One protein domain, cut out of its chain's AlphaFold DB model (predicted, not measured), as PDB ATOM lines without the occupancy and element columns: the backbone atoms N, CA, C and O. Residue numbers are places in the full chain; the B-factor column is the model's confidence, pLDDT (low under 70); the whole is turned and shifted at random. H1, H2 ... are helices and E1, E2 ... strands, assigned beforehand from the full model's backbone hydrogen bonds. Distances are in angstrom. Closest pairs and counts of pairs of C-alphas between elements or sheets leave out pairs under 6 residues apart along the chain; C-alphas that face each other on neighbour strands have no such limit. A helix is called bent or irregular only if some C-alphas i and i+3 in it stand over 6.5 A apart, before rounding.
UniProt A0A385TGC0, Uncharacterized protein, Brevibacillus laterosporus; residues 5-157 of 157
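What this domain is: This is residues 5 to 157 of the 157 residues of an uncharacterized protein of Brevibacillus laterosporus (UniProt A0A385TGC0). Picture a strongly twisted wall of five strands, with H2, H3, H4 and H5 on one face and the other face bare. Three helices running the same way, H1, H2 and H5, lie side by side as a bundle; H1 is away from the sheet and reaches far past it at one end, while H3 and H4 are at the other. The printed part has 153 residues, in the order H1 H2 E1 E2 H3 H4 E3 E4 E5 H5, class mixed; the antiparallel sheet runs E1 E2 E5 E4 E3, and E3 E4 E5 form a meander, each strand the antiparallel neighbour of the one before. It is compact, with a radius of gyration of the C-alphas of 15.9 A and spans of 50 by 38 by 24 A.

How they stand to each other: Start at H1, residues 5 to 25, which touches H2, residues 45 to 59, at a shallow tilt of 12 degrees; their closest C-alphas, Asn 16 and Gly 48, are 5.3 A apart. H2 only grazes the sheet, with residues 53 to 59. Next comes the hairpin of E1, residues 62 to 66, and E2, residues 75 to 81, where N 64 and O 79 are 2.8 A apart. H3, residues 83 to 91, grazes the sheet too. H4, residues 94 to 104, is over E4, residues 115 to 121, at a height over the sheet of 8.9 A; it is irregular, with C-alphas 100 and 103 7.1 A apart. E3, residues 106 to 108, forms a hairpin with E4, N 116 to O 107 being 2.8 A. E5, residues 124 to 130, is antiparallel to both neighbours: N 126 and O 119 of E4 are 2.8 A apart, N 80 of E2 and O 125 are 2.7 A apart. The hub is H5, residues 137 to 155, which grazes the sheet and touches H1, H2 and H3; its closest C-alphas to these are Ser 137 to Cys 19, 4.9 A, Thr 140 to Phe 52, 6.5 A, and Cys 154 to Asn 84, 6.2 A. In H1, H3 and H5 every O i to N i+4 pair is within hydrogen-bond range; H2 has 10 of 11, H4 5 of 7.

Where its parts are: Find C-alpha 5 at (83.920, 110.178, 153.542); from there H1 runs 29.9 A. H2 is 21.0 A long, and E2 19.5 A. H5 runs 26.9 A to C-alpha 155 at (91.888, 95.856, 109.752).

The domain as a whole: The farthest C-alphas, Tyr 40 and Ser 93, are 51.4 A apart. The printed part has no cut; the link from H1 to H2 is long, 19 residues. Look for pLDDT under 70 at residues 39 to 41, 67 to 73 and 156 to 157.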
ATOM      1  N   GLU A   5      83.114 109.321 154.418       83.62
ATOM      2  CA  GLU A   5      83.920 110.178 153.542       83.62
ATOM      3  C   GLU A   5      85.308 109.580 153.263       83.62
ATOM      4  O   GLU A   5      85.753 109.537 152.115       83.62
ATOM      5  N   GLU A   6      85.963 109.038 154.295       84.44
ATOM      6  CA  GLU A   6      87.231 108.312 154.146       84.44
ATOM      7  C   GLU A   6      87.050 107.062 153.274       84.44
ATOM      8  O   GLU A   6      87.918 106.732 152.469       84.44
ATOM      9  N   TRP A   7      85.906 106.382 153.406       85.50
ATOM     10  CA  TRP A   7      85.579 105.211 152.599       85.50
ATOM     11  C   TRP A   7      85.374 105.571 151.126       85.50
ATOM     12  O   TRP A   7      85.942 104.910 150.262       85.50
ATOM     13  N   HIS A   8      84.616 106.633 150.837       84.88
ATOM     14  CA  HIS A   8      84.427 107.127 149.470       84.88
ATOM     15  C   HIS A   8      85.757 107.533 148.839       84.88
ATOM     16  O   HIS A   8      86.063 107.070 147.749       84.88
ATOM     17  N   THR A   9      86.580 108.304 149.553       84.56
ATOM     18  CA  THR A   9      87.891 108.753 149.056       84.56
ATOM     19  C   THR A   9      88.822 107.580 148.755       84.56
ATOM     20  O   THR A   9      89.507 107.562 147.730       84.56
ATOM     21  N   LEU A  10      88.858 106.576 149.638       87.69
ATOM     22  CA  LEU A  10      89.647 105.366 149.415       87.69
ATOM     23  C   LEU A  10      89.141 104.603 148.189       87.69
ATOM     24  O   LEU A  10      89.941 104.149 147.375       87.69
ATOM     25  N   PHE A  11      87.824 104.462 148.068       88.31
ATOM     26  CA  PHE A  11      87.200 103.724 146.983       88.31
ATOM     27  C   PHE A  11      87.439 104.391 145.621       88.31
ATOM     28  O   PHE A  11      87.960 103.734 144.722       88.31
ATOM     29  N   THR A  12      87.174 105.697 145.494       89.19
ATOM     30  CA  THR A  12      87.455 106.467 144.268       89.19
ATOM     31  C   THR A  12      88.938 106.411 143.920       89.19
ATOM     32  O   THR A  12      89.301 106.200 142.769       89.19
ATOM     33  N   SER A  13      89.820 106.504 144.922       90.50
ATOM     34  CA  SER A  13      91.265 106.393 144.701       90.50
ATOM     35  C   SER A  13      91.679 105.042 144.122       90.50
ATOM     36  O   SER A  13      92.528 104.990 143.233       90.50
ATOM     37  N   LEU A  14      91.090 103.948 144.608       92.19
ATOM     38  CA  LEU A  14      91.372 102.610 144.092       92.19
ATOM     39  C   LEU A  14      90.828 102.415 142.674       92.19
ATOM     40  O   LEU A  14      91.533 101.839 141.844       92.19
ATOM     41  N   ASP A  15      89.628 102.915 142.383       94.06
ATOM     42  CA  ASP A  15      89.034 102.837 141.045       94.06
ATOM     43  C   ASP A  15      89.820 103.664 140.017       94.06
ATOM     44  O   ASP A  15      90.135 103.186 138.927       94.06
ATOM     45  N   ASN A  16      90.259 104.862 140.395       93.38
ATOM     46  CA  ASN A  16      91.086 105.719 139.547       93.38
ATOM     47  C   ASN A  16      92.433 105.060 139.216       93.38
ATOM     48  O   ASN A  16      92.874 105.057 138.064       93.38
ATOM     49  N   LEU A  17      93.071 104.428 140.208       93.62
ATOM     50  CA  LEU A  17      94.278 103.629 139.984       93.62
ATOM     51  C   LEU A  17      94.009 102.415 139.088       93.62
ATOM     52  O   LEU A  17      94.865 102.062 138.274       93.62
ATOM     53  N   LEU A  18      92.841 101.785 139.220       95.31
ATOM     54  CA  LEU A  18      92.428 100.682 138.361       95.31
ATOM     55  C   LEU A  18      92.256 101.148 136.908       95.31
ATOM     56  O   LEU A  18      92.821 100.510 136.022       95.31
ATOM     57  N   CYS A  19      91.594 102.281 136.657       95.38
ATOM     58  CA  CYS A  19      91.458 102.874 135.320       95.38
ATOM     59  C   CYS A  19      92.824 103.074 134.647       95.38
ATOM     60  O   CYS A  19      93.061 102.605 133.531       95.38
ATOM     61  N   LEU A  20      93.757 103.718 135.359       95.38
ATOM     62  CA  LEU A  20      95.122 103.943 134.874       95.38
ATOM     63  C   LEU A  20      95.848 102.623 134.605       95.38
ATOM     64  O   LEU A  20      96.500 102.464 133.573       95.38
ATOM     65  N   LYS A  21      95.715 101.651 135.512       95.62
ATOM     66  CA  LYS A  21      96.317 100.330 135.346       95.62
ATOM     67  C   LYS A  21      95.783  99.609 134.107       95.62
ATOM     68  O   LYS A  21      96.581  99.028 133.379       95.62
ATOM     69  N   ILE A  22      94.474  99.642 133.865       96.38
ATOM     70  CA  ILE A  22      93.851  98.998 132.703       96.38
ATOM     71  C   ILE A  22      94.404  99.606 131.407       96.38
ATOM     72  O   ILE A  22      94.812  98.865 130.511       96.38
ATOM     73  N   LEU A  23      94.477 100.939 131.317       96.06
ATOM     74  CA  LEU A  23      95.051 101.633 130.158       96.06
ATOM     75  C   LEU A  23      96.523 101.248 129.941       96.06
ATOM     76  O   LEU A  23      96.913 100.889 128.828       96.06
ATOM     77  N   TYR A  24      97.320 101.256 131.011       95.75
ATOM     78  CA  TYR A  24      98.728 100.865 130.970       95.75
ATOM     79  C   TYR A  24      98.921  99.408 130.522       95.75
ATOM     80  O   TYR A  24      99.734  99.132 129.642       95.75
ATOM     81  N   ASP A  25      98.155  98.471 131.087       96.12
ATOM     82  CA  ASP A  25      98.223  97.047 130.739       96.12
ATOM     83  C   ASP A  25      97.814  96.795 129.276       96.12
ATOM     84  O   ASP A  25      98.291  95.848 128.648       96.12
ATOM     85  N   CYS A  26      96.959  97.655 128.711       95.31
ATOM     86  CA  CYS A  26      96.605  97.636 127.291       95.31
ATOM     87  C   CYS A  26      97.683  98.246 126.378       95.31
ATOM     88  O   CYS A  26      97.532  98.191 125.157       95.31
ATOM     89  N   GLY A  27      98.766  98.781 126.944       94.62
ATOM     90  CA  GLY A  27      99.899  99.344 126.213       94.62
ATOM     91  C   GLY A  27      99.726 100.803 125.796       94.62
ATOM     92  O   GLY A  27     100.483 101.266 124.943       94.62
ATOM     93  N   TYR A  28      98.752 101.523 126.361       94.19
ATOM     94  CA  TYR A  28      98.585 102.949 126.087       94.19
ATOM     95  C   TYR A  28      99.606 103.788 126.857       94.19
ATOM     96  O   TYR A  28      99.945 103.490 128.004       94.19
ATOM     97  N   ASP A  29     100.079 104.859 126.219       90.44
ATOM     98  CA  ASP A  29     100.948 105.838 126.865       90.44
ATOM     99  C   ASP A  29     100.106 106.727 127.785       90.44
ATOM    100  O   ASP A  29      99.318 107.558 127.329       90.44
ATOM    101  N   ILE A  30     100.236 106.505 129.089       93.00
ATOM    102  CA  ILE A  30      99.546 107.277 130.119       93.00
ATOM    103  C   ILE A  30     100.546 108.185 130.833       93.00
ATOM    104  O   ILE A  30     101.715 107.838 131.024       93.00
ATOM    105  N   LYS A  31     100.085 109.353 131.289       90.00
ATOM    106  CA  LYS A  31     100.898 110.231 132.143       90.00
ATOM    107  C   LYS A  31     101.282 109.503 133.447       90.00
ATOM    108  O   LYS A  31     100.707 108.485 133.828       90.00
ATOM    109  N   SER A  32     102.279 110.031 134.156       87.06
ATOM    110  CA  SER A  32     102.641 109.522 135.489       87.06
ATOM    111  C   SER A  32     101.438 109.615 136.439       87.06
ATOM    112  O   SER A  32     100.798 110.667 136.445       87.06
ATOM    113  N   PRO A  33     101.175 108.619 137.313       83.50
ATOM    114  CA  PRO A  33     100.075 108.664 138.282       83.50
ATOM    115  C   PRO A  33     100.026 109.951 139.113       83.50
ATOM    116  O   PRO A  33      98.944 110.412 139.454       83.50
ATOM    117  N   SER A  34     101.187 110.561 139.380       84.50
ATOM    118  CA  SER A  34     101.326 111.838 140.089       84.50
ATOM    119  C   SER A  34     100.693 113.042 139.388       84.50
ATOM    120  O   SER A  34     100.555 114.082 140.017       84.50
ATOM    121  N   TYR A  35     100.368 112.939 138.098       86.38
ATOM    122  CA  TYR A  35      99.718 114.004 137.334       86.38
ATOM    123  C   TYR A  35      98.259 114.216 137.763       86.38
ATOM    124  O   TYR A  35      97.790 115.348 137.743       86.38
ATOM    125  N   TRP A  36      97.561 113.144 138.156       83.44
ATOM    126  CA  TRP A  36      96.143 113.191 138.546       83.44
ATOM    127  C   TRP A  36      95.929 113.121 140.062       83.44
ATOM    128  O   TRP A  36      94.793 113.089 140.519       83.44
ATOM    129  N   ILE A  37      97.011 113.058 140.843       83.00
ATOM    130  CA  ILE A  37      96.926 113.157 142.301       83.00
ATOM    131  C   ILE A  37      96.637 114.610 142.661       83.00
ATOM    132  O   ILE A  37      97.332 115.515 142.199       83.00
ATOM    133  N   GLU A  38      95.661 114.808 143.535       76.06
ATOM    134  CA  GLU A  38      95.339 116.118 144.093       76.06
ATOM    135  C   GLU A  38      96.069 116.297 145.434       76.06
ATOM    136  O   GLU A  38      97.294 116.436 145.480       76.06
ATOM    137  N   GLU A  39      95.342 116.252 146.553       65.88
ATOM    138  CA  GLU A  39      95.906 116.417 147.887       65.88
ATOM    139  C   GLU A  39      96.246 115.077 148.561       65.88
ATOM    140  O   GLU A  39      95.561 114.060 148.417       65.88
ATOM    141  N   TYR A  40      97.338 115.085 149.335       65.19
ATOM    142  CA  TYR A  40      97.781 113.978 150.197       65.19
ATOM    143  C   TYR A  40      97.950 112.606 149.515       65.19
ATOM    144  O   TYR A  40      97.942 111.581 150.194       65.19
ATOM    145  N   GLY A  41      98.153 112.557 148.194       64.81
ATOM    146  CA  GLY A  41      98.311 111.283 147.482       64.81
ATOM    147  C   GLY A  41      96.994 110.579 147.143       64.81
ATOM    148  O   GLY A  41      97.038 109.425 146.722       64.81
ATOM    149  N   SER A  42      95.851 111.241 147.348       71.12
ATOM    150  CA  SER A  42      94.523 110.707 147.032       71.12
ATOM    151  C   SER A  42      94.031 111.161 145.659       71.12
ATOM    152  O   SER A  42      94.478 112.183 145.129       71.12
ATOM    153  N   TYR A  43      93.105 110.385 145.092       76.50
ATOM    154  CA  TYR A  43      92.361 110.770 143.901       76.50
ATOM    155  C   TYR A  43      90.899 111.004 144.278       76.50
ATOM    156  O   TYR A  43      90.222 110.112 144.808       76.50
ATOM    157  N   SER A  44      90.411 112.203 143.983       84.31
ATOM    158  CA  SER A  44      89.009 112.561 144.158       84.31
ATOM    159  C   SER A  44      88.135 111.957 143.051       84.31
ATOM    160  O   SER A  44      88.618 111.312 142.112       84.31
ATOM    161  N   ASN A  45      86.827 112.199 143.136       84.62
ATOM    162  CA  ASN A  45      85.930 111.885 142.030       84.62
ATOM    163  C   ASN A  45      86.195 112.758 140.788       84.62
ATOM    164  O   ASN A  45      86.045 112.288 139.664       84.62
ATOM    165  N   GLU A  46      86.639 114.004 140.982       87.38
ATOM    166  CA  GLU A  46      87.026 114.917 139.900       87.38
ATOM    167  C   GLU A  46      88.273 114.400 139.171       87.38
ATOM    168  O   GLU A  46      88.300 114.346 137.942       87.38
ATOM    169  N   ALA A  47      89.276 113.916 139.910       89.12
ATOM    170  CA  ALA A  47      90.417 113.220 139.321       89.12
ATOM    171  C   ALA A  47      89.979 111.997 138.497       89.12
ATOM    172  O   ALA A  47      90.523 111.765 137.419       89.12
ATOM    173  N   GLY A  48      88.974 111.250 138.968       91.06
ATOM    174  CA  GLY A  48      88.397 110.118 138.238       91.06
ATOM    175  C   GLY A  48      87.727 110.527 136.933       91.06
ATOM    176  O   GLY A  48      88.038 109.966 135.881       91.06
ATOM    177  N   PHE A  49      86.900 111.574 136.975       91.19
ATOM    178  CA  PHE A  49      86.310 112.166 135.779       91.19
ATOM    179  C   PHE A  49      87.390 112.607 134.787       91.19
ATOM    180  O   PHE A  49      87.323 112.251 133.616       91.19
ATOM    181  N   ASN A  50      88.434 113.295 135.258       91.31
ATOM    182  CA  ASN A  50      89.555 113.734 134.426       91.31
ATOM    183  C   ASN A  50      90.334 112.559 133.811       91.31
ATOM    184  O   ASN A  50      90.749 112.644 132.658       91.31
ATOM    185  N   ILE A  51      90.520 111.455 134.542       94.00
ATOM    186  CA  ILE A  51      91.146 110.229 134.018       94.00
ATOM    187  C   ILE A  51      90.266 109.601 132.935       94.00
ATOM    188  O   ILE A  51      90.773 109.260 131.867       94.00
ATOM    189  N   PHE A  52      88.960 109.471 133.176       94.00
ATOM    190  CA  PHE A  52      88.010 108.980 132.176       94.00
ATOM    191  C   PHE A  52      88.030 109.859 130.922       94.00
ATOM    192  O   PHE A  52      88.119 109.374 129.793       94.00
ATOM    193  N   VAL A  53      88.018 111.170 131.126       92.69
ATOM    194  CA  VAL A  53      88.083 112.181 130.084       92.69
ATOM    195  C   VAL A  53      89.383 112.028 129.285       92.69
ATOM    196  O   VAL A  53      89.304 111.882 128.068       92.69
ATOM    197  N   ASP A  54      90.555 111.970 129.916       93.19
ATOM    198  CA  ASP A  54      91.837 111.713 129.239       93.19
ATOM    199  C   ASP A  54      91.840 110.343 128.522       93.19
ATOM    200  O   ASP A  54      92.438 110.209 127.456       93.19
ATOM    201  N   SER A  55      91.148 109.328 129.054       94.81
ATOM    202  CA  SER A  55      91.063 108.003 128.419       94.81
ATOM    203  C   SER A  55      90.390 108.054 127.046       94.81
ATOM    204  O   SER A  55      90.839 107.378 126.122       94.81
ATOM    205  N   ILE A  56      89.372 108.904 126.868       95.12
ATOM    206  CA  ILE A  56      88.734 109.122 125.563       95.12
ATOM    207  C   ILE A  56      89.759 109.679 124.566       95.12
ATOM    208  O   ILE A  56      89.847 109.191 123.442       95.12
ATOM    209  N   ASP A  57      90.570 110.651 124.983       93.19
ATOM    210  CA  ASP A  57      91.584 111.275 124.122       93.19
ATOM    211  C   ASP A  57      92.762 110.337 123.814       93.19
ATOM    212  O   ASP A  57      93.408 110.462 122.777       93.19
ATOM    213  N   ILE A  58      93.041 109.377 124.699       94.00
ATOM    214  CA  ILE A  58      94.032 108.317 124.469       94.00
ATOM    215  C   ILE A  58      93.514 107.295 123.449       94.00
ATOM    216  O   ILE A  58      94.266 106.820 122.597       94.00
ATOM    217  N   LEU A  59      92.237 106.919 123.556       94.69
ATOM    218  CA  LEU A  59      91.639 105.842 122.766       94.69
ATOM    219  C   LEU A  59      91.191 106.297 121.374       94.69
ATOM    220  O   LEU A  59      91.151 105.489 120.442       94.69
ATOM    221  N   PHE A  60      90.837 107.569 121.216       93.88
ATOM    222  CA  PHE A  60      90.231 108.104 120.002       93.88
ATOM    223  C   PHE A  60      90.988 109.323 119.479       93.88
ATOM    224  O   PHE A  60      91.825 109.905 120.155       93.88
ATOM    225  N   THR A  61      90.716 109.708 118.230       89.94
ATOM    226  CA  THR A  61      91.476 110.787 117.577       89.94
ATOM    227  C   THR A  61      91.223 112.148 118.230       89.94
ATOM    228  O   THR A  61      92.134 112.963 118.340       89.94
ATOM    229  N   SER A  62      89.972 112.428 118.595       90.38
ATOM    230  CA  SER A  62      89.584 113.658 119.289       90.38
ATOM    231  C   SER A  62      88.167 113.541 119.836       90.38
ATOM    232  O   SER A  62      87.402 112.665 119.422       90.38
ATOM    233  N   ARG A  63      87.779 114.484 120.689       93.19
ATOM    234  CA  ARG A  63      86.388 114.685 121.091       93.19
ATOM    235  C   ARG A  63      85.987 116.154 121.047       93.19
ATOM    236  O   ARG A  63      86.840 117.038 121.043       93.19
ATOM    237  N   SER A  64      84.683 116.382 121.075       88.81
ATOM    238  CA  SER A  64      84.060 117.674 121.342       88.81
ATOM    239  C   SER A  64      83.120 117.536 122.534       88.81
ATOM    240  O   SER A  64      82.258 116.652 122.530       88.81
ATOM    241  N   ASP A  65      83.250 118.418 123.515       83.00
ATOM    242  CA  ASP A  65      82.330 118.473 124.648       83.00
ATOM    243  C   ASP A  65      81.023 119.144 124.211       83.00
ATOM    244  O   ASP A  65      81.028 120.188 123.550       83.00
ATOM    245  N   ILE A  66      79.890 118.537 124.556       74.25
ATOM    246  CA  ILE A  66      78.583 119.182 124.454       74.25
ATOM    247  C   ILE A  66      78.173 119.538 125.880       74.25
ATOM    248  O   ILE A  66      77.697 118.683 126.626       74.25
ATOM    249  N   GLU A  67      78.336 120.804 126.254       57.41
ATOM    250  CA  GLU A  67      77.713 121.318 127.472       57.41
ATOM    251  C   GLU A  67      76.201 121.403 127.258       57.41
ATOM    252  O   GLU A  67      75.696 122.269 126.542       57.41
ATOM    253  N   GLU A  68      75.467 120.491 127.885       53.91
ATOM    254  CA  GLU A  68      74.027 120.612 128.060       53.91
ATOM    255  C   GLU A  68      73.725 120.302 129.526       53.91
ATOM    256  O   GLU A  68      73.544 119.152 129.913       53.91
ATOM    257  N   VAL A  69      73.755 121.350 130.351       50.38
ATOM    258  CA  VAL A  69      73.367 121.274 131.758       50.38
ATOM    259  C   VAL A  69      71.844 121.316 131.804       50.38
ATOM    260  O   VAL A  69      71.243 122.358 131.547       50.38
ATOM    261  N   ASP A  70      71.214 120.176 132.077       55.94
ATOM    262  CA  ASP A  70      69.822 120.153 132.516       55.94
ATOM    263  C   ASP A  70      69.841 120.307 134.041       55.94
ATOM    264  O   ASP A  70      70.388 119.462 134.748       55.94
ATOM    265  N   ASP A  71      69.268 121.398 134.558       50.69
ATOM    266  CA  ASP A  71      69.274 121.783 135.983       50.69
ATOM    267  C   ASP A  71      68.659 120.718 136.923       50.69
ATOM    268  O   ASP A  71      68.651 120.878 138.147       50.69
ATOM    269  N   THR A  72      68.128 119.630 136.360       60.09
ATOM    270  CA  THR A  72      67.446 118.552 137.074       60.09
ATOM    271  C   THR A  72      68.285 117.271 137.215       60.09
ATOM    272  O   THR A  72      68.065 116.531 138.173       60.09
ATOM    273  N   TYR A  73      69.237 117.007 136.305       66.25
ATOM    274  CA  TYR A  73      70.073 115.794 136.273       66.25
ATOM    275  C   TYR A  73      71.464 116.098 135.688       66.25
ATOM    276  O   TYR A  73      71.561 116.682 134.611       66.25
ATOM    277  N   SER A  74      72.540 115.667 136.365       75.38
ATOM    278  CA  SER A  74      73.908 115.788 135.832       75.38
ATOM    279  C   SER A  74      74.059 114.869 134.620       75.38
ATOM    280  O   SER A  74      73.973 113.648 134.757       75.38
ATOM    281  N   ILE A  75      74.209 115.446 133.426       87.25
ATOM    282  CA  ILE A  75      74.481 114.696 132.199       87.25
ATOM    283  C   ILE A  75      75.695 115.315 131.513       87.25
ATOM    284  O   ILE A  75      75.653 116.467 131.080       87.25
ATOM    285  N   HIS A  76      76.759 114.533 131.347       88.38
ATOM    286  CA  HIS A  76      77.939 114.941 130.587       88.38
ATOM    287  C   HIS A  76      77.908 114.300 129.204       88.38
ATOM    288  O   HIS A  76      77.811 113.079 129.084       88.38
ATOM    289  N   LYS A  77      77.994 115.113 128.148       91.31
ATOM    290  CA  LYS A  77      77.886 114.643 126.763       91.31
ATOM    291  C   LYS A  77      79.164 114.925 125.990       91.31
ATOM    292  O   LYS A  77      79.666 116.046 125.975       91.31
ATOM    293  N   PHE A  78      79.621 113.917 125.259       92.12
ATOM    294  CA  PHE A  78      80.794 113.995 124.398       92.12
ATOM    295  C   PHE A  78      80.439 113.508 122.996       92.12
ATOM    296  O   PHE A  78      79.741 112.504 122.835       92.12
ATOM    297  N   ILE A  79      80.957 114.179 121.969       93.44
ATOM    298  CA  ILE A  79      81.078 113.586 120.635       93.44
ATOM    299  C   ILE A  79      82.521 113.149 120.451       93.44
ATOM    300  O   ILE A  79      83.424 113.974 120.411       93.44
ATOM    301  N   VAL A  80      82.719 111.853 120.282       93.81
ATOM    302  CA  VAL A  80      83.994 111.227 119.970       93.81
ATOM    303  C   VAL A  80      84.137 111.085 118.461       93.81
ATOM    304  O   VAL A  80      83.275 110.533 117.770       93.81
ATOM    305  N   HIS A  81      85.266 111.569 117.957       91.38
ATOM    306  CA  HIS A  81      85.652 111.485 116.561       91.38
ATOM    307  C   HIS A  81      86.858 110.562 116.416       91.38
ATOM    308  O   HIS A  81      87.885 110.727 117.079       91.38
ATOM    309  N   ASP A  82      86.754 109.611 115.495       91.25
ATOM    310  CA  ASP A  82      87.852 108.716 115.169       91.25
ATOM    311  C   ASP A  82      87.854 108.372 113.678       91.25
ATOM    312  O   ASP A  82      86.804 108.201 113.057       91.25
ATOM    313  N   THR A  83      89.048 108.291 113.090       89.19
ATOM    314  CA  THR A  83      89.200 108.049 111.647       89.19
ATOM    315  C   THR A  83      88.711 106.654 111.248       89.19
ATOM    316  O   THR A  83      88.091 106.496 110.195       89.19
ATOM    317  N   ASN A  84      88.956 105.639 112.080       89.25
ATOM    318  CA  ASN A  84      88.490 104.276 111.829       89.25
ATOM    319  C   ASN A  84      86.972 104.183 112.035       89.25
ATOM    320  O   ASN A  84      86.276 103.559 111.235       89.25
ATOM    321  N   LEU A  85      86.436 104.884 113.037       89.00
ATOM    322  CA  LEU A  85      84.989 105.009 113.217       89.00
ATOM    323  C   LEU A  85      84.305 105.650 111.996       89.00
ATOM    324  O   LEU A  85      83.295 105.132 111.529       89.00
ATOM    325  N   GLN A  86      84.852 106.743 111.459       87.44
ATOM    326  CA  GLN A  86      84.307 107.406 110.266       87.44
ATOM    327  C   GLN A  86      84.270 106.455 109.064       87.44
ATOM    328  O   GLN A  86      83.242 106.319 108.407       87.44
ATOM    329  N   ARG A  87      85.344 105.687 108.842       86.38
ATOM    330  CA  ARG A  87      85.363 104.645 107.802       86.38
ATOM    331  C   ARG A  87      84.292 103.580 108.023       86.38
ATOM    332  O   ARG A  87      83.711 103.102 107.051       86.38
ATOM    333  N   LEU A  88      84.033 103.186 109.269       85.56
ATOM    334  CA  LEU A  88      82.969 102.236 109.591       85.56
ATOM    335  C   LEU A  88      81.593 102.824 109.250       85.56
ATOM    336  O   LEU A  88      80.795 102.143 108.608       85.56
ATOM    337  N   ILE A  89      81.346 104.085 109.617       85.12
ATOM    338  CA  ILE A  89      80.100 104.809 109.320       85.12
ATOM    339  C   ILE A  89      79.854 104.898 107.811       85.12
ATOM    340  O   ILE A  89      78.749 104.627 107.348       85.12
ATOM    341  N   GLU A  90      80.878 105.236 107.031       85.19
ATOM    342  CA  GLU A  90      80.754 105.421 105.580       85.19
ATOM    343  C   GLU A  90      80.512 104.110 104.818       85.19
ATOM    344  O   GLU A  90      79.847 104.105 103.783       85.19
ATOM    345  N   ASN A  91      81.054 102.989 105.307       86.31
ATOM    346  CA  ASN A  91      81.102 101.734 104.549       86.31
ATOM    347  C   ASN A  91      80.119 100.656 105.027       86.31
ATOM    348  O   ASN A  91      79.981  99.622 104.366       86.31
ATOM    349  N   LYS A  92      79.466 100.836 106.179       85.69
ATOM    350  CA  LYS A  92      78.519  99.860 106.740       85.69
ATOM    351  C   LYS A  92      77.088 100.367 106.654       85.69
ATOM    352  O   LYS A  92      76.834 101.558 106.787       85.69
ATOM    353  N   SER A  93      76.146  99.444 106.461       88.31
ATOM    354  CA  SER A  93      74.718  99.759 106.532       88.31
ATOM    355  C   SER A  93      74.330 100.193 107.950       88.31
ATOM    356  O   SER A  93      74.967  99.774 108.916       88.31
ATOM    357  N   SER A  94      73.261 100.979 108.102       87.81
ATOM    358  CA  SER A  94      72.771 101.388 109.427       87.81
ATOM    359  C   SER A  94      72.446 100.189 110.330       87.81
ATOM    360  O   SER A  94      72.738 100.225 111.518       87.81
ATOM    361  N   GLU A  95      71.931  99.091 109.766       89.06
ATOM    362  CA  GLU A  95      71.651  97.861 110.521       89.06
ATOM    363  C   GLU A  95      72.938  97.220 111.074       89.06
ATOM    364  O   GLU A  95      72.969  96.737 112.207       89.06
ATOM    365  N   ASP A  96      74.024  97.227 110.295       88.88
ATOM    366  CA  ASP A  96      75.317  96.708 110.748       88.88
ATOM    367  C   ASP A  96      75.971  97.630 111.781       88.88
ATOM    368  O   ASP A  96      76.594  97.141 112.724       88.88
ATOM    369  N   GLN A  97      75.806  98.949 111.636       88.25
ATOM    370  CA  GLN A  97      76.256  99.937 112.621       88.25
ATOM    371  C   GLN A  97      75.534  99.750 113.964       88.25
ATOM    372  O   GLN A  97      76.177  99.727 115.013       88.25
ATOM    373  N   GLU A  98      74.215  99.536 113.942       88.38
ATOM    374  CA  GLU A  98      73.428  99.238 115.142       88.38
ATOM    375  C   GLU A  98      73.865  97.927 115.799       88.38
ATOM    376  O   GLU A  98      74.090  97.879 117.008       88.38
ATOM    377  N   LYS A  99      74.047  96.856 115.016       90.06
ATOM    378  CA  LYS A  99      74.558  95.574 115.536       90.06
ATOM    379  C   LYS A  99      75.941  95.715 116.161       90.06
ATOM    380  O   LYS A  99      76.219  95.044 117.152       90.06
ATOM    381  N   PHE A 100      76.790  96.556 115.577       89.44
ATOM    382  CA  PHE A 100      78.126  96.839 116.078       89.44
ATOM    383  C   PHE A 100      78.093  97.569 117.424       89.44
ATOM    384  O   PHE A 100      78.825  97.173 118.328       89.44
ATOM    385  N   ILE A 101      77.248  98.596 117.574       92.06
ATOM    386  CA  ILE A 101      77.239  99.420 118.790       92.06
ATOM    387  C   ILE A 101      76.446  98.800 119.939       92.06
ATOM    388  O   ILE A 101      76.762  99.037 121.100       92.06
ATOM    389  N   ARG A 102      75.442  97.972 119.632       93.62
ATOM    390  CA  ARG A 102      74.511  97.392 120.610       93.62
ATOM    391  C   ARG A 102      75.168  96.750 121.844       93.62
ATOM    392  O   ARG A 102      74.625  96.946 122.926       93.62
ATOM    393  N   PRO A 103      76.290  96.009 121.747       94.38
ATOM    394  CA  PRO A 103      76.948  95.441 122.927       94.38
ATOM    395  C   PRO A 103      77.527  96.490 123.885       94.38
ATOM    396  O   PRO A 103      77.671  96.201 125.064       94.38
ATOM    397  N   PHE A 104      77.838  97.688 123.384       95.19
ATOM    398  CA  PHE A 104      78.468  98.786 124.125       95.19
ATOM    399  C   PHE A 104      77.494  99.932 124.413       95.19
ATOM    400  O   PHE A 104      77.891 100.963 124.942       95.19
ATOM    401  N   GLN A 105      76.228  99.786 124.010       94.81
ATOM    402  CA  GLN A 105      75.257 100.876 124.002       94.81
ATOM    403  C   GLN A 105      74.991 101.443 125.399       94.81
ATOM    404  O   GLN A 105      74.641 102.613 125.517       94.81
ATOM    405  N   GLN A 106      75.127 100.624 126.440       95.56
ATOM    406  CA  GLN A 106      74.851 101.031 127.807       95.56
ATOM    407  C   GLN A 106      75.724 100.235 128.775       95.56
ATOM    408  O   GLN A 106      75.670  99.004 128.788       95.56
ATOM    409  N   THR A 107      76.483 100.948 129.599       95.69
ATOM    410  CA  THR A 107      77.281 100.389 130.694       95.69
ATOM    411  C   THR A 107      76.863 101.065 131.990       95.69
ATOM    412  O   THR A 107      76.732 102.282 132.029       95.69
ATOM    413  N   TYR A 108      76.685 100.294 133.059       93.00
ATOM    414  CA  TYR A 108      76.351 100.804 134.392       93.00
ATOM    415  C   TYR A 108      77.607 100.837 135.270       93.00
ATOM    416  O   TYR A 108      78.462  99.962 135.134       93.00
ATOM    417  N   CYS A 109      77.732 101.820 136.166       90.31
ATOM    418  CA  CYS A 109      78.765 101.786 137.208       90.31
ATOM    419  C   CYS A 109      78.351 100.775 138.287       90.31
ATOM    420  O   CYS A 109      77.234 100.819 138.797       90.31
ATOM    421  N   ASP A 110      79.267  99.887 138.680       80.81
ATOM    422  CA  ASP A 110      78.991  98.760 139.588       80.81
ATOM    423  C   ASP A 110      78.504  99.170 140.996       80.81
ATOM    424  O   ASP A 110      77.985  98.341 141.748       80.81
ATOM    425  N   TYR A 111      78.658 100.445 141.373       79.44
ATOM    426  CA  TYR A 111      78.436 100.937 142.738       79.44
ATOM    427  C   TYR A 111      77.480 102.131 142.844       79.44
ATOM    428  O   TYR A 111      77.222 102.607 143.951       79.44
ATOM    429  N   THR A 112      76.947 102.621 141.725       82.56
ATOM    430  CA  THR A 112      76.043 103.783 141.692       82.56
ATOM    431  C   THR A 112      74.898 103.561 140.706       82.56
ATOM    432  O   THR A 112      74.857 102.544 140.020       82.56
ATOM    433  N   GLY A 113      73.941 104.494 140.661       84.56
ATOM    434  CA  GLY A 113      72.907 104.526 139.622       84.56
ATOM    435  C   GLY A 113      73.411 105.046 138.273       84.56
ATOM    436  O   GLY A 113      72.664 104.989 137.300       84.56
ATOM    437  N   SER A 114      74.660 105.519 138.212       90.56
ATOM    438  CA  SER A 114      75.215 106.174 137.036       90.56
ATOM    439  C   SER A 114      75.440 105.211 135.881       90.56
ATOM    440  O   SER A 114      75.846 104.057 136.059       90.56
ATOM    441  N   GLU A 115      75.248 105.723 134.672       94.69
ATOM    442  CA  GLU A 115      75.411 104.961 133.442       94.69
ATOM    443  C   GLU A 115      76.129 105.756 132.358       94.69
ATOM    444  O   GLU A 115      76.055 106.981 132.291       94.69
ATOM    445  N   MET A 116      76.810 105.023 131.485       95.44
ATOM    446  CA  MET A 116      77.343 105.523 130.236       95.44
ATOM    447  C   MET A 116      76.502 104.976 129.086       95.44
ATOM    448  O   MET A 116      76.458 103.764 128.868       95.44
ATOM    449  N   VAL A 117      75.882 105.867 128.321       95.69
ATOM    450  CA  VAL A 117      75.134 105.535 127.109       95.69
ATOM    451  C   VAL A 117      75.967 105.900 125.887       95.69
ATOM    452  O   VAL A 117      76.411 107.038 125.728       95.69
ATOM    453  N   ILE A 118      76.159 104.933 124.995       95.44
ATOM    454  CA  ILE A 118      76.897 105.096 123.746       95.44
ATOM    455  C   ILE A 118      75.931 104.978 122.572       95.44
ATOM    456  O   ILE A 118      75.212 103.992 122.418       95.44
ATOM    457  N   SER A 119      75.945 105.972 121.691       93.12
ATOM    458  CA  SER A 119      75.166 105.956 120.454       93.12
ATOM    459  C   SER A 119      75.995 106.434 119.272       93.12
ATOM    460  O   SER A 119      76.994 107.132 119.425       93.12
ATOM    461  N   LEU A 120      75.586 106.042 118.071       91.00
ATOM    462  CA  LEU A 120      76.241 106.431 116.830       91.00
ATOM    463  C   LEU A 120      75.411 107.510 116.134       91.00
ATOM    464  O   LEU A 120      74.186 107.414 116.074       91.00
ATOM    465  N   ASN A 121      76.064 108.542 115.612       83.06
ATOM    466  CA  ASN A 121      75.428 109.561 114.787       83.06
ATOM    467  C   ASN A 121      76.334 109.948 113.609       83.06
ATOM    468  O   ASN A 121      77.481 109.516 113.518       83.06
ATOM    469  N   GLU A 122      75.831 110.797 112.712       79.12
ATOM    470  CA  GLU A 122      76.571 111.255 111.524       79.12
ATOM    471  C   GLU A 122      77.898 111.966 111.857       79.12
ATOM    472  O   GLU A 122      78.790 112.050 111.017       79.12
ATOM    473  N   LYS A 123      78.047 112.493 113.079       79.44
ATOM    474  CA  LYS A 123      79.248 113.204 113.539       79.44
ATOM    475  C   LYS A 123      80.271 112.278 114.210       79.44
ATOM    476  O   LYS A 123      81.435 112.666 114.316       79.44
ATOM    477  N   GLY A 124      79.874 111.083 114.649       88.38
ATOM    478  CA  GLY A 124      80.734 110.129 115.348       88.38
ATOM    479  C   GLY A 124      80.003 109.344 116.439       88.38
ATOM    480  O   GLY A 124      78.811 109.051 116.333       88.38
ATOM    481  N   LEU A 125      80.736 108.992 117.495       93.31
ATOM    482  CA  LEU A 125      80.207 108.308 118.674       93.31
ATOM    483  C   LEU A 125      79.767 109.355 119.695       93.31
ATOM    484  O   LEU A 125      80.573 110.161 120.141       93.31
ATOM    485  N   ARG A 126      78.496 109.355 120.080       93.88
ATOM    486  CA  ARG A 126      77.996 110.152 121.198       93.88
ATOM    487  C   ARG A 126      78.095 109.321 122.470       93.88
ATOM    488  O   ARG A 126      77.471 108.264 122.547       93.88
ATOM    489  N   LEU A 127      78.856 109.820 123.436       94.44
ATOM    490  CA  LEU A 127      78.930 109.287 124.792       94.44
ATOM    491  C   LEU A 127      78.135 110.203 125.715       94.44
ATOM    492  O   LEU A 127      78.304 111.421 125.666       94.44
ATOM    493  N   GLU A 128      77.294 109.623 126.555       93.56
ATOM    494  CA  GLU A 128      76.589 110.342 127.610       93.56
ATOM    495  C   GLU A 128      76.856 109.664 128.942       93.56
ATOM    496  O   GLU A 128      76.601 108.471 129.068       93.56
ATOM    497  N   LEU A 129      77.339 110.414 129.925       92.00
ATOM    498  CA  LEU A 129      77.360 109.984 131.317       92.00
ATOM    499  C   LEU A 129      76.146 110.578 132.014       92.00
ATOM    500  O   LEU A 129      75.954 111.791 131.966       92.00
ATOM    501  N   HIS A 130      75.327 109.723 132.608       89.88
ATOM    502  CA  HIS A 130      74.126 110.103 133.341       89.88
ATOM    503  C   HIS A 130      74.391 109.908 134.829       89.88
ATOM    504  O   HIS A 130      74.802 108.822 135.242       89.88
ATOM    505  N   GLU A 131      74.117 110.953 135.612       85.00
ATOM    506  CA  GLU A 131      74.514 111.093 137.017       85.00
ATOM    507  C   GLU A 131      76.041 111.114 137.209       85.00
ATOM    508  O   GLU A 131      76.797 110.716 136.326       85.00
ATOM    509  N   ASP A 132      76.505 111.576 138.371       80.12
ATOM    510  CA  ASP A 132      77.938 111.642 138.676       80.12
ATOM    511  C   ASP A 132      78.430 110.270 139.175       80.12
ATOM    512  O   ASP A 132      78.104 109.876 140.303       80.12
ATOM    513  N   PRO A 133      79.227 109.528 138.384       83.69
ATOM    514  CA  PRO A 133      79.718 108.216 138.781       83.69
ATOM    515  C   PRO A 133      80.714 108.351 139.929       83.69
ATOM    516  O   PRO A 133      81.508 109.288 139.950       83.69
ATOM    517  N   LEU A 134      80.725 107.381 140.848       83.31
ATOM    518  CA  LEU A 134      81.831 107.193 141.803       83.31
ATOM    519  C   LEU A 134      82.932 106.278 141.251       83.31
ATOM    520  O   LEU A 134      83.990 106.151 141.865       83.31
ATOM    521  N   CYS A 135      82.650 105.587 140.144       89.75
ATOM    522  CA  CYS A 135      83.528 104.613 139.520       89.75
ATOM    523  C   CYS A 135      83.499 104.764 137.998       89.75
ATOM    524  O   CYS A 135      82.428 104.864 137.400       89.75
ATOM    525  N   TYR A 136      84.675 104.781 137.378       93.88
ATOM    526  CA  TYR A 136      84.868 104.961 135.939       93.88
ATOM    527  C   TYR A 136      85.555 103.761 135.279       93.88
ATOM    528  O   TYR A 136      85.675 103.728 134.049       93.88
ATOM    529  N   SER A 137      86.002 102.762 136.050       94.81
ATOM    530  CA  SER A 137      86.718 101.601 135.507       94.81
ATOM    531  C   SER A 137      85.876 100.805 134.509       94.81
ATOM    532  O   SER A 137      86.338 100.596 133.389       94.81
ATOM    533  N   ASN A 138      84.614 100.481 134.820       94.44
ATOM    534  CA  ASN A 138      83.707  99.794 133.885       94.44
ATOM    535  C   ASN A 138      83.513 100.575 132.573       94.44
ATOM    536  O   ASN A 138      83.443  99.996 131.484       94.44
ATOM    537  N   PHE A 139      83.437 101.908 132.656       95.75
ATOM    538  CA  PHE A 139      83.312 102.761 131.474       95.75
ATOM    539  C   PHE A 139      84.599 102.755 130.654       95.75
ATOM    540  O   PHE A 139      84.553 102.597 129.436       95.75
ATOM    541  N   THR A 140      85.751 102.837 131.320       96.19
ATOM    542  CA  THR A 140      87.072 102.764 130.687       96.19
ATOM    543  C   THR A 140      87.273 101.423 129.975       96.19
ATOM    544  O   THR A 140      87.693 101.397 128.818       96.19
ATOM    545  N   GLU A 141      86.913 100.306 130.612       96.19
ATOM    546  CA  GLU A 141      86.951  98.969 130.005       96.19
ATOM    547  C   GLU A 141      86.057  98.893 128.765       96.19
ATOM    548  O   GLU A 141      86.516  98.467 127.703       96.19
ATOM    549  N   THR A 142      84.822  99.397 128.864       96.94
ATOM    550  CA  THR A 142      83.880  99.454 127.735       96.94
ATOM    551  C   THR A 142      84.478 100.219 126.551       96.94
ATOM    552  O   THR A 142      84.411  99.753 125.412       96.94
ATOM    553  N   LEU A 143      85.090 101.384 126.795       97.00
ATOM    554  CA  LEU A 143      85.709 102.187 125.738       97.00
ATOM    555  C   LEU A 143      86.913 101.480 125.101       97.00
ATOM    556  O   LEU A 143      87.096 101.561 123.885       97.00
ATOM    557  N   ILE A 144      87.710 100.751 125.885       96.75
ATOM    558  CA  ILE A 144      88.833  99.953 125.374       96.75
ATOM    559  C   ILE A 144      88.335  98.807 124.493       96.75
ATOM    560  O   ILE A 144      88.891  98.571 123.416       96.75
ATOM    561  N   GLU A 145      87.299  98.085 124.922       96.31
ATOM    562  CA  GLU A 145      86.704  97.012 124.126       96.31
ATOM    563  C   GLU A 145      86.093  97.545 122.829       96.31
ATOM    564  O   GLU A 145      86.342  96.986 121.754       96.31
ATOM    565  N   LEU A 146      85.377  98.670 122.907       95.62
ATOM    566  CA  LEU A 146      84.845  99.365 121.741       95.62
ATOM    567  C   LEU A 146      85.975  99.756 120.782       95.62
ATOM    568  O   LEU A 146      85.886  99.472 119.586       95.62
ATOM    569  N   ARG A 147      87.069 100.337 121.293       94.62
ATOM    570  CA  ARG A 147      88.224 100.716 120.472       94.62
ATOM    571  C   ARG A 147      88.834  99.514 119.753       94.62
ATOM    572  O   ARG A 147      89.025  99.561 118.538       94.62
ATOM    573  N   ARG A 148      89.080  98.416 120.474       94.31
ATOM    574  CA  ARG A 148      89.592  97.168 119.883       94.31
ATOM    575  C   ARG A 148      88.674  96.662 118.778       94.31
ATOM    576  O   ARG A 148      89.151  96.265 117.717       94.31
ATOM    577  N   LYS A 149      87.358  96.726 118.989       93.00
ATOM    578  CA  LYS A 149      86.380  96.288 117.991       93.00
ATOM    579  C   LYS A 149      86.390  97.158 116.731       93.00
ATOM    580  O   LYS A 149      86.273  96.618 115.631       93.00
ATOM    581  N   ILE A 150      86.549  98.475 116.878       92.06
ATOM    582  CA  ILE A 150      86.709  99.406 115.747       92.06
ATOM    583  C   ILE A 150      87.951  99.034 114.929       92.06
ATOM    584  O   ILE A 150      87.873  98.934 113.701       92.06
ATOM    585  N   ASP A 151      89.074  98.786 115.604       90.62
ATOM    586  CA  ASP A 151      90.339  98.446 114.951       90.62
ATOM    587  C   ASP A 151      90.297  97.100 114.236       90.62
ATOM    588  O   ASP A 151      90.727  97.004 113.086       90.62
ATOM    589  N   GLU A 152      89.719  96.074 114.862       90.75
ATOM    590  CA  GLU A 152      89.505  94.772 114.227       90.75
ATOM    591  C   GLU A 152      88.723  94.913 112.920       90.75
ATOM    592  O   GLU A 152      89.131  94.381 111.889       90.75
ATOM    593  N   LEU A 153      87.617  95.662 112.933       84.38
ATOM    594  CA  LEU A 153      86.779  95.834 111.750       84.38
ATOM    595  C   LEU A 153      87.483  96.617 110.643       84.38
ATOM    596  O   LEU A 153      87.351  96.251 109.478       84.38
ATOM    597  N   CYS A 154      88.251  97.647 110.996       80.62
ATOM    598  CA  CYS A 154      89.016  98.418 110.020       80.62
ATOM    599  C   CYS A 154      90.230  97.660 109.476       80.62
ATOM    600  O   CYS A 154      90.629  97.911 108.347       80.62
ATOM    601  N   SER A 155      90.799  96.719 110.234       80.75
ATOM    602  CA  SER A 155      91.888  95.856 109.752       80.75
ATOM    603  C   SER A 155      91.433  94.806 108.728       80.75
ATOM    604  O   SER A 155      92.253  94.264 107.989       80.75
ATOM    605  N   LEU A 156      90.128  94.514 108.689       65.31
ATOM    606  CA  LEU A 156      89.502  93.557 107.773       65.31
ATOM    607  C   LEU A 156      88.977  94.205 106.479       65.31
ATOM    608  O   LEU A 156      88.446  93.490 105.625       65.31
ATOM    609  N   MET A 157      89.080  95.531 106.356       58.50
ATOM    610  CA  MET A 157      88.641  96.328 105.205       58.50
ATOM    611  C   MET A 157      89.825  96.738 104.334       58.50
ATOM    612  O   MET A 157      89.662  96.677 103.096       58.50
TER     613      MET A 157